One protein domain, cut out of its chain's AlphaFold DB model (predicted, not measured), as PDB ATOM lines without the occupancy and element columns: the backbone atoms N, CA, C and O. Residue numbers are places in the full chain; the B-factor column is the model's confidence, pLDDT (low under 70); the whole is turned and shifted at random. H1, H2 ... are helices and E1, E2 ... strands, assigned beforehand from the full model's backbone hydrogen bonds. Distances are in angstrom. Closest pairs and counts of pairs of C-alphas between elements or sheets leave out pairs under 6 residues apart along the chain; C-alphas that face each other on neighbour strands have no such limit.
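AT A GLANCE: This is residues 5 to 53 and 72 to 102 of the 106 residues of an uncharacterized protein of Streptomyces rapamycinicus (strain ATCC 29253 / DSM 41530 / NRRL 5491 / AYB-994) (UniProt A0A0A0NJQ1). A long hairpin of two strands, E1 and E2, has its tip, residues 13 to 18, sticking out free, while the longest helix, H1, packs on it near the other end with residues 31 to 45. H1 is the middle piece: H2 packs on it away from the hairpin, and from the end of H2 the helix H3 turns off at a corner and crosses the beginning of H1 steeply. The printed part has 80 residues, with two named strands and three named helices in the order E1, E2, H1, H2, H3; the sheet, E1 - E2, is antiparallel and the class is mixed, helices and strands. The whole is only just compact, close to loose, with a radius of gyration of the C-alphas of 14.0 A and spans of 39 by 30 by 18 A.

HOW THE PARTS SIT: E1, residues 5 to 14, and E2, residues 17 to 28, form an antiparallel hairpin, with 164 degrees between their directions. N 8 and O 24 are 2.8 A apart and N 14 and O 17 are 2.8 A apart, both within hydrogen-bond range. H1, residues 31 to 49, comes closest to E2 at the C-alphas of Ala 28 and Ala 34, 5.1 A apart. Its closest C-alphas with E1 are those of Val 6 and Ala 34, 6.4 A apart. H2, residues 73 to 82, touches H1, the closest C-alphas being those of Ala 46 and Pro 74, 4.1 A apart. They run opposite ways at a shallow tilt of 33 degrees, only just short of steep. H3, residues 84 to 100, touches residues 31 to 35 of H1 alone, with the C-alphas of Leu 35 and Met 91 closest at 6.0 A. These two helices run opposite ways at a steep tilt of 60 degrees. H2 and H3 only just touch, with 3 pairs of C-alphas within 8 A, and only at the corner by their link; H3 does so with residues 86 to 87 alone. Their closest C-alphas are those of Trp 80 and Gln 86, 6.6 A apart, and they are about perpendicular at 90 degrees. Both H2 and H3 are apart from E1 and E2. In H1 and H2 every O i to N i+4 pair is within hydrogen-bond range, and in H3 12 of 13 are.

IN THESE COORDINATES: E1 begins at C-alpha 5, (56.481, -17.162, 3.833), and is 26.5 A long; E2 measures 32.5 A from first to last C-alpha. H1 is 26.8 A long and ends at C-alpha 49, (38.148, -2.189, 6.204). H2 is 14.6 A long. H3 is 24.5 A long and ends at C-alpha 100, (56.700, -29.946, 8.105).

THE WHOLE: The two C-alphas farthest apart are those of Pro 53 and Arg 102, at 45.8 A. Residues 54 to 71 are not printed, and C-alphas 53 and 72 are 16.9 A apart across this cut, which lies in the link from H1 to H2. The links E1 to E2, E2 to H1 and H2 to H3 are tight. The mean pLDDT of the printed part is 88.0, and residues 97 to 102 are under 70.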
ATOM      1  N   ARG A   5      57.443 -17.935   4.616       83.31
ATOM      2  CA  ARG A   5      56.481 -17.162   3.833       83.31
ATOM      3  C   ARG A   5      55.204 -17.027   4.642       83.31
ATOM      4  O   ARG A   5      54.678 -18.027   5.123       83.31
ATOM      5  N   VAL A   6      54.739 -15.798   4.803       84.25
ATOM      6  CA  VAL A   6      53.446 -15.495   5.418       84.25
ATOM      7  C   VAL A   6      52.538 -14.880   4.374       84.25
ATOM      8  O   VAL A   6      52.979 -14.038   3.594       84.25
ATOM      9  N   GLU A   7      51.282 -15.306   4.358       89.19
ATOM     10  CA  GLU A   7      50.256 -14.790   3.459       89.19
ATOM     11  C   GLU A   7      49.010 -14.453   4.269       89.19
ATOM     12  O   GLU A   7      48.588 -15.238   5.115       89.19
ATOM     13  N   ALA A   8      48.425 -13.294   3.991       86.81
ATOM     14  CA  ALA A   8      47.061 -12.978   4.371       86.81
ATOM     15  C   ALA A   8      46.185 -13.176   3.133       86.81
ATOM     16  O   ALA A   8      46.509 -12.663   2.059       86.81
ATOM     17  N   ALA A   9      45.099 -13.929   3.266       89.94
ATOM     18  CA  ALA A   9      44.150 -14.154   2.188       89.94
ATOM     19  C   ALA A   9      42.722 -13.953   2.691       89.94
ATOM     20  O   ALA A   9      42.416 -14.294   3.831       89.94
ATOM     21  N   GLY A  10      41.879 -13.394   1.830       88.19
ATOM     22  CA  GLY A  10      40.438 -13.307   2.022       88.19
ATOM     23  C   GLY A  10      39.735 -14.285   1.092       88.19
ATOM     24  O   GLY A  10      40.197 -14.524  -0.026       88.19
ATOM     25  N   GLU A  11      38.623 -14.843   1.550       92.00
ATOM     26  CA  GLU A  11      37.747 -15.697   0.751       92.00
ATOM     27  C   GLU A  11      36.335 -15.135   0.812       92.00
ATOM     28  O   GLU A  11      35.850 -14.772   1.884       92.00
ATOM     29  N   GLY A  12      35.679 -15.025  -0.338       88.25
ATOM     30  CA  GLY A  12      34.339 -14.462  -0.393       88.25
ATOM     31  C   GLY A  12      33.697 -14.573  -1.770       88.25
ATOM     32  O   GLY A  12      34.375 -14.907  -2.745       88.25
ATOM     33  N   PRO A  13      32.380 -14.333  -1.859       91.81
ATOM     34  CA  PRO A  13      31.659 -14.380  -3.118       91.81
ATOM     35  C   PRO A  13      32.021 -13.183  -4.012       91.81
ATOM     36  O   PRO A  13      31.926 -12.033  -3.596       91.81
ATOM     37  N   VAL A  14      32.365 -13.464  -5.265       88.44
ATOM     38  CA  VAL A  14      32.487 -12.508  -6.372       88.44
ATOM     39  C   VAL A  14      31.616 -13.049  -7.499       88.44
ATOM     40  O   VAL A  14      31.826 -14.174  -7.949       88.44
ATOM     41  N   ASP A  15      30.576 -12.310  -7.884       92.25
ATOM     42  CA  ASP A  15      29.591 -12.729  -8.897       92.25
ATOM     43  C   ASP A  15      29.003 -14.138  -8.655       92.25
ATOM     44  O   ASP A  15      28.774 -14.926  -9.573       92.25
ATOM     45  N   GLY A  16      28.770 -14.481  -7.382       93.56
ATOM     46  CA  GLY A  16      28.212 -15.774  -6.969       93.56
ATOM     47  C   GLY A  16      29.214 -16.936  -6.928       93.56
ATOM     48  O   GLY A  16      28.811 -18.064  -6.652       93.56
ATOM     49  N   GLN A  17      30.504 -16.694  -7.171       93.69
ATOM     50  CA  GLN A  17      31.577 -17.681  -7.016       93.69
ATOM     51  C   GLN A  17      32.441 -17.343  -5.803       93.69
ATOM     52  O   GLN A  17      32.827 -16.193  -5.624       93.69
ATOM     53  N   VAL A  18      32.780 -18.332  -4.972       95.25
ATOM     54  CA  VAL A  18      33.729 -18.112  -3.868       95.25
ATOM     55  C   VAL A  18      35.140 -18.041  -4.441       95.25
ATOM     56  O   VAL A  18      35.633 -19.006  -5.021       95.25
ATOM     57  N   VAL A  19      35.789 -16.893  -4.268       94.75
ATOM     58  CA  VAL A  19      37.150 -16.634  -4.740       94.75
ATOM     59  C   VAL A  19      38.061 -16.393  -3.544       94.75
ATOM     60  O   VAL A  19      37.695 -15.688  -2.605       94.75
ATOM     61  N   ARG A  20      39.274 -16.954  -3.604       94.00
ATOM     62  CA  ARG A  20      40.366 -16.653  -2.673       94.00
ATOM     63  C   ARG A  20      41.285 -15.595  -3.268       94.00
ATOM     64  O   ARG A  20      41.839 -15.796  -4.347       94.00
ATOM     65  N   VAL A  21      41.515 -14.513  -2.534       90.88
ATOM     66  CA  VAL A  21      42.421 -13.425  -2.920       90.88
ATOM     67  C   VAL A  21      43.526 -13.296  -1.882       90.88
ATOM     68  O   VAL A  21      43.254 -13.208  -0.687       90.88
ATOM     69  N   VAL A  22      44.785 -13.271  -2.325       91.00
ATOM     70  CA  VAL A  22      45.917 -12.942  -1.447       91.00
ATOM     71  C   VAL A  22      45.945 -11.428  -1.253       91.00
ATOM     72  O   VAL A  22      46.163 -10.683  -2.203       91.00
ATOM     73  N   LEU A  23      45.730 -10.992  -0.016       86.94
ATOM     74  CA  LEU A  23      45.684  -9.586   0.395       86.94
ATOM     75  C   LEU A  23      47.075  -9.037   0.736       86.94
ATOM     76  O   LEU A  23      47.310  -7.836   0.677       86.94
ATOM     77  N   GLY A  24      48.017  -9.919   1.075       84.44
ATOM     78  CA  GLY A  24      49.400  -9.549   1.345       84.44
ATOM     79  C   GLY A  24      50.279 -10.776   1.535       84.44
ATOM     80  O   GLY A  24      49.810 -11.823   1.982       84.44
ATOM     81  N   HIS A  25      51.564 -10.661   1.207       88.88
ATOM     82  CA  HIS A  25      52.541 -11.714   1.467       88.88
ATOM     83  C   HIS A  25      53.900 -11.131   1.852       88.88
ATOM     84  O   HIS A  25      54.260 -10.039   1.421       88.88
ATOM     85  N   HIS A  26      54.660 -11.868   2.658       86.88
ATOM     86  CA  HIS A  26      56.007 -11.472   3.055       86.88
ATOM     87  C   HIS A  26      56.917 -12.681   3.270       86.88
ATOM     88  O   HIS A  26      56.531 -13.666   3.902       86.88
ATOM     89  N   ASP A  27      58.161 -12.553   2.810       87.50
ATOM     90  CA  ASP A  27      59.243 -13.469   3.160       87.50
ATOM     91  C   ASP A  27      59.982 -12.953   4.401       87.50
ATOM     92  O   ASP A  27      60.502 -11.835   4.431       87.50
ATOM     93  N   ALA A  28      60.087 -13.793   5.425       87.25
ATOM     94  CA  ALA A  28      60.768 -13.507   6.675       87.25
ATOM     95  C   ALA A  28      61.923 -14.480   6.923       87.25
ATOM     96  O   ALA A  28      61.922 -15.640   6.515       87.25
ATOM     97  N   ARG A  29      62.949 -14.000   7.627       87.81
ATOM     98  CA  ARG A  29      64.176 -14.776   7.893       87.81
ATOM     99  C   ARG A  29      64.100 -15.619   9.168       87.81
ATOM    100  O   ARG A  29      64.956 -16.469   9.380       87.81
ATOM    101  N   ASN A  30      63.119 -15.360  10.031       86.31
ATOM    102  CA  ASN A  30      62.887 -16.086  11.277       86.31
ATOM    103  C   ASN A  30      61.413 -15.942  11.724       86.31
ATOM    104  O   ASN A  30      60.730 -15.036  11.235       86.31
ATOM    105  N   PRO A  31      60.933 -16.776  12.669       86.00
ATOM    106  CA  PRO A  31      59.537 -16.757  13.118       86.00
ATOM    107  C   PRO A  31      59.093 -15.434  13.749       86.00
ATOM    108  O   PRO A  31      57.962 -15.014  13.543       86.00
ATOM    109  N   ARG A  32      59.978 -14.737  14.477       89.69
ATOM    110  CA  ARG A  32      59.645 -13.443  15.100       89.69
ATOM    111  C   ARG A  32      59.367 -12.370  14.048       89.69
ATOM    112  O   ARG A  32      58.426 -11.596  14.183       89.69
ATOM    113  N   LEU A  33      60.166 -12.340  12.979       90.69
ATOM    114  CA  LEU A  33      59.919 -11.457  11.839       90.69
ATOM    115  C   LEU A  33      58.663 -11.867  11.068       90.69
ATOM    116  O   LEU A  33      57.914 -10.990  10.659       90.69
ATOM    117  N   ALA A  34      58.403 -13.167  10.913       89.69
ATOM    118  CA  ALA A  34      57.170 -13.654  10.297       89.69
ATOM    119  C   ALA A  34      55.928 -13.199  11.087       89.69
ATOM    120  O   ALA A  34      55.001 -12.653  10.497       89.69
ATOM    121  N   LEU A  35      55.950 -13.325  12.419       90.81
ATOM    122  CA  LEU A  35      54.889 -12.830  13.299       90.81
ATOM    123  C   LEU A  35      54.722 -11.309  13.191       90.81
ATOM    124  O   LEU A  35      53.604 -10.818  13.068       90.81
ATOM    125  N   ARG A  36      55.825 -10.552  13.180       92.12
ATOM    126  CA  ARG A  36      55.779  -9.097  12.981       92.12
ATOM    127  C   ARG A  36      55.125  -8.730  11.644       92.12
ATOM    128  O   ARG A  36      54.329  -7.798  11.604       92.12
ATOM    129  N   CYS A  37      55.444  -9.450  10.569       91.50
ATOM    130  CA  CYS A  37      54.806  -9.256   9.267       91.50
ATOM    131  C   CYS A  37      53.307  -9.588   9.312       91.50
ATOM    132  O   CYS A  37      52.515  -8.821   8.776       91.50
ATOM    133  N   LEU A  38      52.909 -10.671   9.991       90.81
ATOM    134  CA  LEU A  38      51.495 -11.022  10.177       90.81
ATOM    135  C   LEU A  38      50.721  -9.921  10.911       90.81
ATOM    136  O   LEU A  38      49.655  -9.529  10.448       90.81
ATOM    137  N   ARG A  39      51.287  -9.360  11.987       93.94
ATOM    138  CA  ARG A  39      50.706  -8.202  12.693       93.94
ATOM    139  C   ARG A  39      50.566  -6.990  11.780       93.94
ATOM    140  O   ARG A  39      49.516  -6.361  11.753       93.94
ATOM    141  N   GLY A  40      51.597  -6.700  10.987       93.75
ATOM    142  CA  GLY A  40      51.544  -5.630   9.993       93.75
ATOM    143  C   GLY A  40      50.401  -5.812   8.989       93.75
ATOM    144  O   GLY A  40      49.664  -4.864   8.738       93.75
ATOM    145  N   HIS A  41      50.209  -7.025   8.459       93.19
ATOM    146  CA  HIS A  41      49.095  -7.317   7.552       93.19
ATOM    147  C   HIS A  41      47.731  -7.215   8.235       93.19
ATOM    148  O   HIS A  41      46.827  -6.626   7.657       93.19
ATOM    149  N   ALA A  42      47.580  -7.757   9.446       93.69
ATOM    150  CA  ALA A  42      46.328  -7.684  10.196       93.69
ATOM    151  C   ALA A  42      45.902  -6.225  10.432       93.69
ATOM    152  O   ALA A  42      44.766  -5.865  10.137       93.69
ATOM    153  N   LEU A  43      46.832  -5.368  10.865       94.81
ATOM    154  CA  LEU A  43      46.566  -3.940  11.052       94.81
ATOM    155  C   LEU A  43      46.272  -3.227   9.730       94.81
ATOM    156  O   LEU A  43      45.365  -2.406   9.674       94.81
ATOM    157  N   HIS A  44      47.004  -3.552   8.663       92.88
ATOM    158  CA  HIS A  44      46.761  -2.957   7.349       92.88
ATOM    159  C   HIS A  44      45.374  -3.317   6.797       92.88
ATOM    160  O   HIS A  44      44.687  -2.455   6.260       92.88
ATOM    161  N   ILE A  45      44.944  -4.572   6.966       93.44
ATOM    162  CA  ILE A  45      43.607  -5.026   6.568       93.44
ATOM    163  C   ILE A  45      42.535  -4.358   7.434       93.44
ATOM    164  O   ILE A  45      41.546  -3.879   6.891       93.44
ATOM    165  N   ALA A  46      42.734  -4.281   8.754       94.44
ATOM    166  CA  ALA A  46      41.798  -3.612   9.656       94.44
ATOM    167  C   ALA A  46      41.598  -2.137   9.277       94.44
ATOM    168  O   ALA A  46      40.464  -1.687   9.165       94.44
ATOM    169  N   GLU A  47      42.691  -1.416   9.014       93.00
ATOM    170  CA  GLU A  47      42.652  -0.012   8.594       93.00
ATOM    171  C   GLU A  47      41.997   0.163   7.219       93.00
ATOM    172  O   GLU A  47      41.288   1.133   6.998       93.00
ATOM    173  N   GLY A  48      42.186  -0.778   6.291       91.00
ATOM    174  CA  GLY A  48      41.512  -0.733   4.992       91.00
ATOM    175  C   GLY A  48      40.003  -1.001   5.064       91.00
ATOM    176  O   GLY A  48      39.260  -0.482   4.233       91.00
ATOM    177  N   LEU A  49      39.555  -1.812   6.026       90.06
ATOM    178  CA  LEU A  49      38.148  -2.189   6.204       90.06
ATOM    179  C   LEU A  49      37.354  -1.176   7.041       90.06
ATOM    180  O   LEU A  49      36.206  -0.894   6.715       90.06
ATOM    181  N   ASP A  50      37.957  -0.653   8.105       91.88
ATOM    182  CA  ASP A  50      37.353   0.307   9.035       91.88
ATOM    183  C   ASP A  50      38.373   1.406   9.372       91.88
ATOM    184  O   ASP A  50      39.021   1.374  10.422       91.88
ATOM    185  N   PRO A  51      38.607   2.334   8.435       91.38
ATOM    186  CA  PRO A  51      39.550   3.422   8.626       91.38
ATOM    187  C   PRO A  51      39.023   4.487   9.581       91.38
ATOM    188  O   PRO A  51      37.818   4.721   9.684       91.38
ATOM    189  N   SER A  52      39.941   5.241  10.194       88.00
ATOM    190  CA  SER A  52      39.546   6.494  10.846       88.00
ATOM    191  C   SER A  52      38.883   7.431   9.822       88.00
ATOM    192  O   SER A  52      39.454   7.631   8.747       88.00
ATOM    193  N   PRO A  53      37.753   8.091  10.145       84.81
ATOM    194  CA  PRO A  53      37.142   9.093   9.267       84.81
ATOM    195  C   PRO A  53      38.092  10.235   8.876       84.81
ATOM    196  O   PRO A  53      37.887  10.895   7.860       84.81
ATOM    197  N   ASP A  72      32.745  -8.041  13.258       92.31
ATOM    198  CA  ASP A  72      33.693  -6.928  13.329       92.31
ATOM    199  C   ASP A  72      35.131  -7.446  13.132       92.31
ATOM    200  O   ASP A  72      35.924  -7.637  14.060       92.31
ATOM    201  N   VAL A  73      35.440  -7.760  11.874       92.44
ATOM    202  CA  VAL A  73      36.756  -8.229  11.431       92.44
ATOM    203  C   VAL A  73      37.871  -7.222  11.768       92.44
ATOM    204  O   VAL A  73      38.927  -7.658  12.239       92.44
ATOM    205  N   PRO A  74      37.691  -5.897  11.581       94.38
ATOM    206  CA  PRO A  74      38.689  -4.909  11.984       94.38
ATOM    207  C   PRO A  74      39.020  -4.954  13.477       94.38
ATOM    208  O   PRO A  74      40.202  -5.006  13.835       94.38
ATOM    209  N   ALA A  75      38.014  -4.987  14.357       94.94
ATOM    210  CA  ALA A  75      38.247  -5.089  15.796       94.94
ATOM    211  C   ALA A  75      38.916  -6.414  16.172       94.94
ATOM    212  O   ALA A  75      39.830  -6.421  17.003       94.94
ATOM    213  N   PHE A  76      38.533  -7.523  15.531       95.38
ATOM    214  CA  PHE A  76      39.194  -8.813  15.723       95.38
ATOM    215  C   PHE A  76      40.695  -8.738  15.409       95.38
ATOM    216  O   PHE A  76      41.517  -9.156  16.225       95.38
ATOM    217  N   PHE A  77      41.080  -8.164  14.264       95.31
ATOM    218  CA  PHE A  77      42.493  -8.042  13.891       95.31
ATOM    219  C   PHE A  77      43.286  -7.131  14.831       95.31
ATOM    220  O   PHE A  77      44.424  -7.465  15.172       95.31
ATOM    221  N   ARG A  78      42.697  -6.012  15.270       95.94
ATOM    222  CA  ARG A  78      43.314  -5.111  16.257       95.94
ATOM    223  C   ARG A  78      43.525  -5.830  17.590       95.94
ATOM    224  O   ARG A  78      44.641  -5.851  18.094       95.94
ATOM    225  N   THR A  79      42.498  -6.527  18.074       96.81
ATOM    226  CA  THR A  79      42.549  -7.306  19.322       96.81
ATOM    227  C   THR A  79      43.607  -8.404  19.248       96.81
ATOM    228  O   THR A  79      44.429  -8.538  20.147       96.81
ATOM    229  N   TRP A  80      43.658  -9.154  18.145       95.12
ATOM    230  CA  TRP A  80      44.673 -10.187  17.940       95.12
ATOM    231  C   TRP A  80      46.104  -9.621  17.956       95.12
ATOM    232  O   TRP A  80      47.025 -10.254  18.473       95.12
ATOM    233  N   CYS A  81      46.306  -8.409  17.427       95.25
ATOM    234  CA  CYS A  81      47.611  -7.741  17.440       95.25
ATOM    235  C   CYS A  81      48.089  -7.312  18.834       95.25
ATOM    236  O   CYS A  81      49.292  -7.045  18.973       95.25
ATOM    237  N   ASP A  82      47.190  -7.288  19.819       94.81
ATOM    238  CA  ASP A  82      47.458  -6.960  21.223       94.81
ATOM    239  C   ASP A  82      47.360  -8.192  22.151       94.81
ATOM    240  O   ASP A  82      47.784  -8.133  23.302       94.81
ATOM    241  N   ASP A  83      46.876  -9.333  21.650       95.81
ATOM    242  CA  ASP A  83      46.790 -10.595  22.390       95.81
ATOM    243  C   ASP A  83      48.113 -11.381  22.321       95.81
ATOM    244  O   ASP A  83      48.443 -12.025  21.317       95.81
ATOM    245  N   GLU A  84      48.888 -11.334  23.406       93.12
ATOM    246  CA  GLU A  84      50.178 -12.026  23.515       93.12
ATOM    247  C   GLU A  84      50.044 -13.558  23.424       93.12
ATOM    248  O   GLU A  84      50.881 -14.211  22.798       93.12
ATOM    249  N   VAL A  85      48.969 -14.143  23.963       94.00
ATOM    250  CA  VAL A  85      48.755 -15.603  23.975       94.00
ATOM    251  C   VAL A  85      48.476 -16.116  22.564       94.00
ATOM    252  O   VAL A  85      49.050 -17.118  22.114       94.00
ATOM    253  N   GLN A  86      47.629 -15.407  21.820       91.56
ATOM    254  CA  GLN A  86      47.355 -15.730  20.421       91.56
ATOM    255  C   GLN A  86      48.593 -15.520  19.540       91.56
ATOM    256  O   GLN A  86      48.835 -16.293  18.606       91.56
ATOM    257  N   GLN A  87      49.427 -14.524  19.850       91.69
ATOM    258  CA  GLN A  87      50.690 -14.283  19.151       91.69
ATOM    259  C   GLN A  87      51.726 -15.386  19.393       91.69
ATOM    260  O   GLN A  87      52.383 -15.826  18.444       91.69
ATOM    261  N   GLU A  88      51.859 -15.878  20.623       89.69
ATOM    262  CA  GLU A  88      52.728 -17.018  20.938       89.69
ATOM    263  C   GLU A  88      52.260 -18.300  20.241       89.69
ATOM    264  O   GLU A  88      53.071 -19.042  19.666       89.69
ATOM    265  N   THR A  89      50.945 -18.521  20.213       90.31
ATOM    266  CA  THR A  89      50.327 -19.637  19.491       90.31
ATOM    267  C   THR A  89      50.637 -19.553  17.995       90.31
ATOM    268  O   THR A  89      51.118 -20.522  17.397       90.31
ATOM    269  N   ALA A  90      50.466 -18.375  17.390       87.56
ATOM    270  CA  ALA A  90      50.781 -18.142  15.983       87.56
ATOM    271  C   ALA A  90      52.279 -18.322  15.681       87.56
ATOM    272  O   ALA A  90      52.644 -18.949  14.685       87.56
ATOM    273  N   MET A  91      53.169 -17.835  16.551       87.19
ATOM    274  CA  MET A  91      54.618 -18.009  16.402       87.19
ATOM    275  C   MET A  91      55.017 -19.489  16.431       87.19
ATOM    276  O   MET A  91      55.848 -19.925  15.626       87.19
ATOM    277  N   THR A  92      54.404 -20.264  17.325       86.31
ATOM    278  CA  THR A  92      54.611 -21.712  17.424       86.31
ATOM    279  C   THR A  92      54.133 -22.418  16.157       86.31
ATOM    280  O   THR A  92      54.876 -23.217  15.581       86.31
ATOM    281  N   ALA A  93      52.946 -22.065  15.653       84.25
ATOM    282  CA  ALA A  93      52.400 -22.616  14.415       84.25
ATOM    283  C   ALA A  93      53.296 -22.320  13.196       84.25
ATOM    284  O   ALA A  93      53.598 -23.223  12.414       84.25
ATOM    285  N   VAL A  94      53.807 -21.090  13.071       78.69
ATOM    286  CA  VAL A  94      54.762 -20.703  12.016       78.69
ATOM    287  C   VAL A  94      56.056 -21.522  12.107       78.69
ATOM    288  O   VAL A  94      56.596 -21.969  11.089       78.69
ATOM    289  N   GLY A  95      56.553 -21.763  13.323       74.31
ATOM    290  CA  GLY A  95      57.705 -22.630  13.562       74.31
ATOM    291  C   GLY A  95      57.459 -24.091  13.168       74.31
ATOM    292  O   GLY A  95      58.355 -24.733  12.613       74.31
ATOM    293  N   ALA A  96      56.259 -24.617  13.418       73.44
ATOM    294  CA  ALA A  96      55.872 -25.989  13.087       73.44
ATOM    295  C   ALA A  96      55.660 -26.195  11.575       73.44
ATOM    296  O   ALA A  96      56.199 -27.144  11.002       73.44
ATOM    297  N   ALA A  97      54.966 -25.274  10.896       67.81
ATOM    298  CA  ALA A  97      54.735 -25.331   9.448       67.81
ATOM    299  C   ALA A  97      56.052 -25.348   8.643       67.81
ATOM    300  O   ALA A  97      56.182 -26.044   7.630       67.81
ATOM    301  N   GLN A  98      57.078 -24.648   9.141       64.81
ATOM    302  CA  GLN A  98      58.421 -24.667   8.565       64.81
ATOM    303  C   GLN A  98      59.121 -26.030   8.702       64.81
ATOM    304  O   GLN A  98      59.893 -26.407   7.815       64.81
ATOM    305  N   GLN A  99      58.884 -26.756   9.799       58.12
ATOM    306  CA  GLN A  99      59.457 -28.087  10.033       58.12
ATOM    307  C   GLN A  99      58.788 -29.140   9.146       58.12
ATOM    308  O   GLN A  99      59.487 -29.960   8.557       58.12
ATOM    309  N   ALA A 100      57.464 -29.061   8.984       58.97
ATOM    310  CA  ALA A 100      56.700 -29.946   8.105       58.97
ATOM    311  C   ALA A 100      57.063 -29.771   6.618       58.97
ATOM    312  O   ALA A 100      57.096 -30.742   5.870       58.97
ATOM    313  N   SER A 101      57.410 -28.550   6.198       55.84
ATOM    314  CA  SER A 101      57.841 -28.257   4.820       55.84
ATOM    315  C   SER A 101      59.308 -28.619   4.535       55.84
ATOM    316  O   SER A 101      59.811 -28.369   3.438       55.84
ATOM    317  N   ARG A 102      60.043 -29.166   5.514       50.81
ATOM    318  CA  ARG A 102      61.449 -29.544   5.341       50.81
ATOM    319  C   ARG A 102      61.520 -30.913   4.652       50.81
ATOM    320  O   ARG A 102      60.994 -31.876   5.203       50.81
TER     321      ARG A 102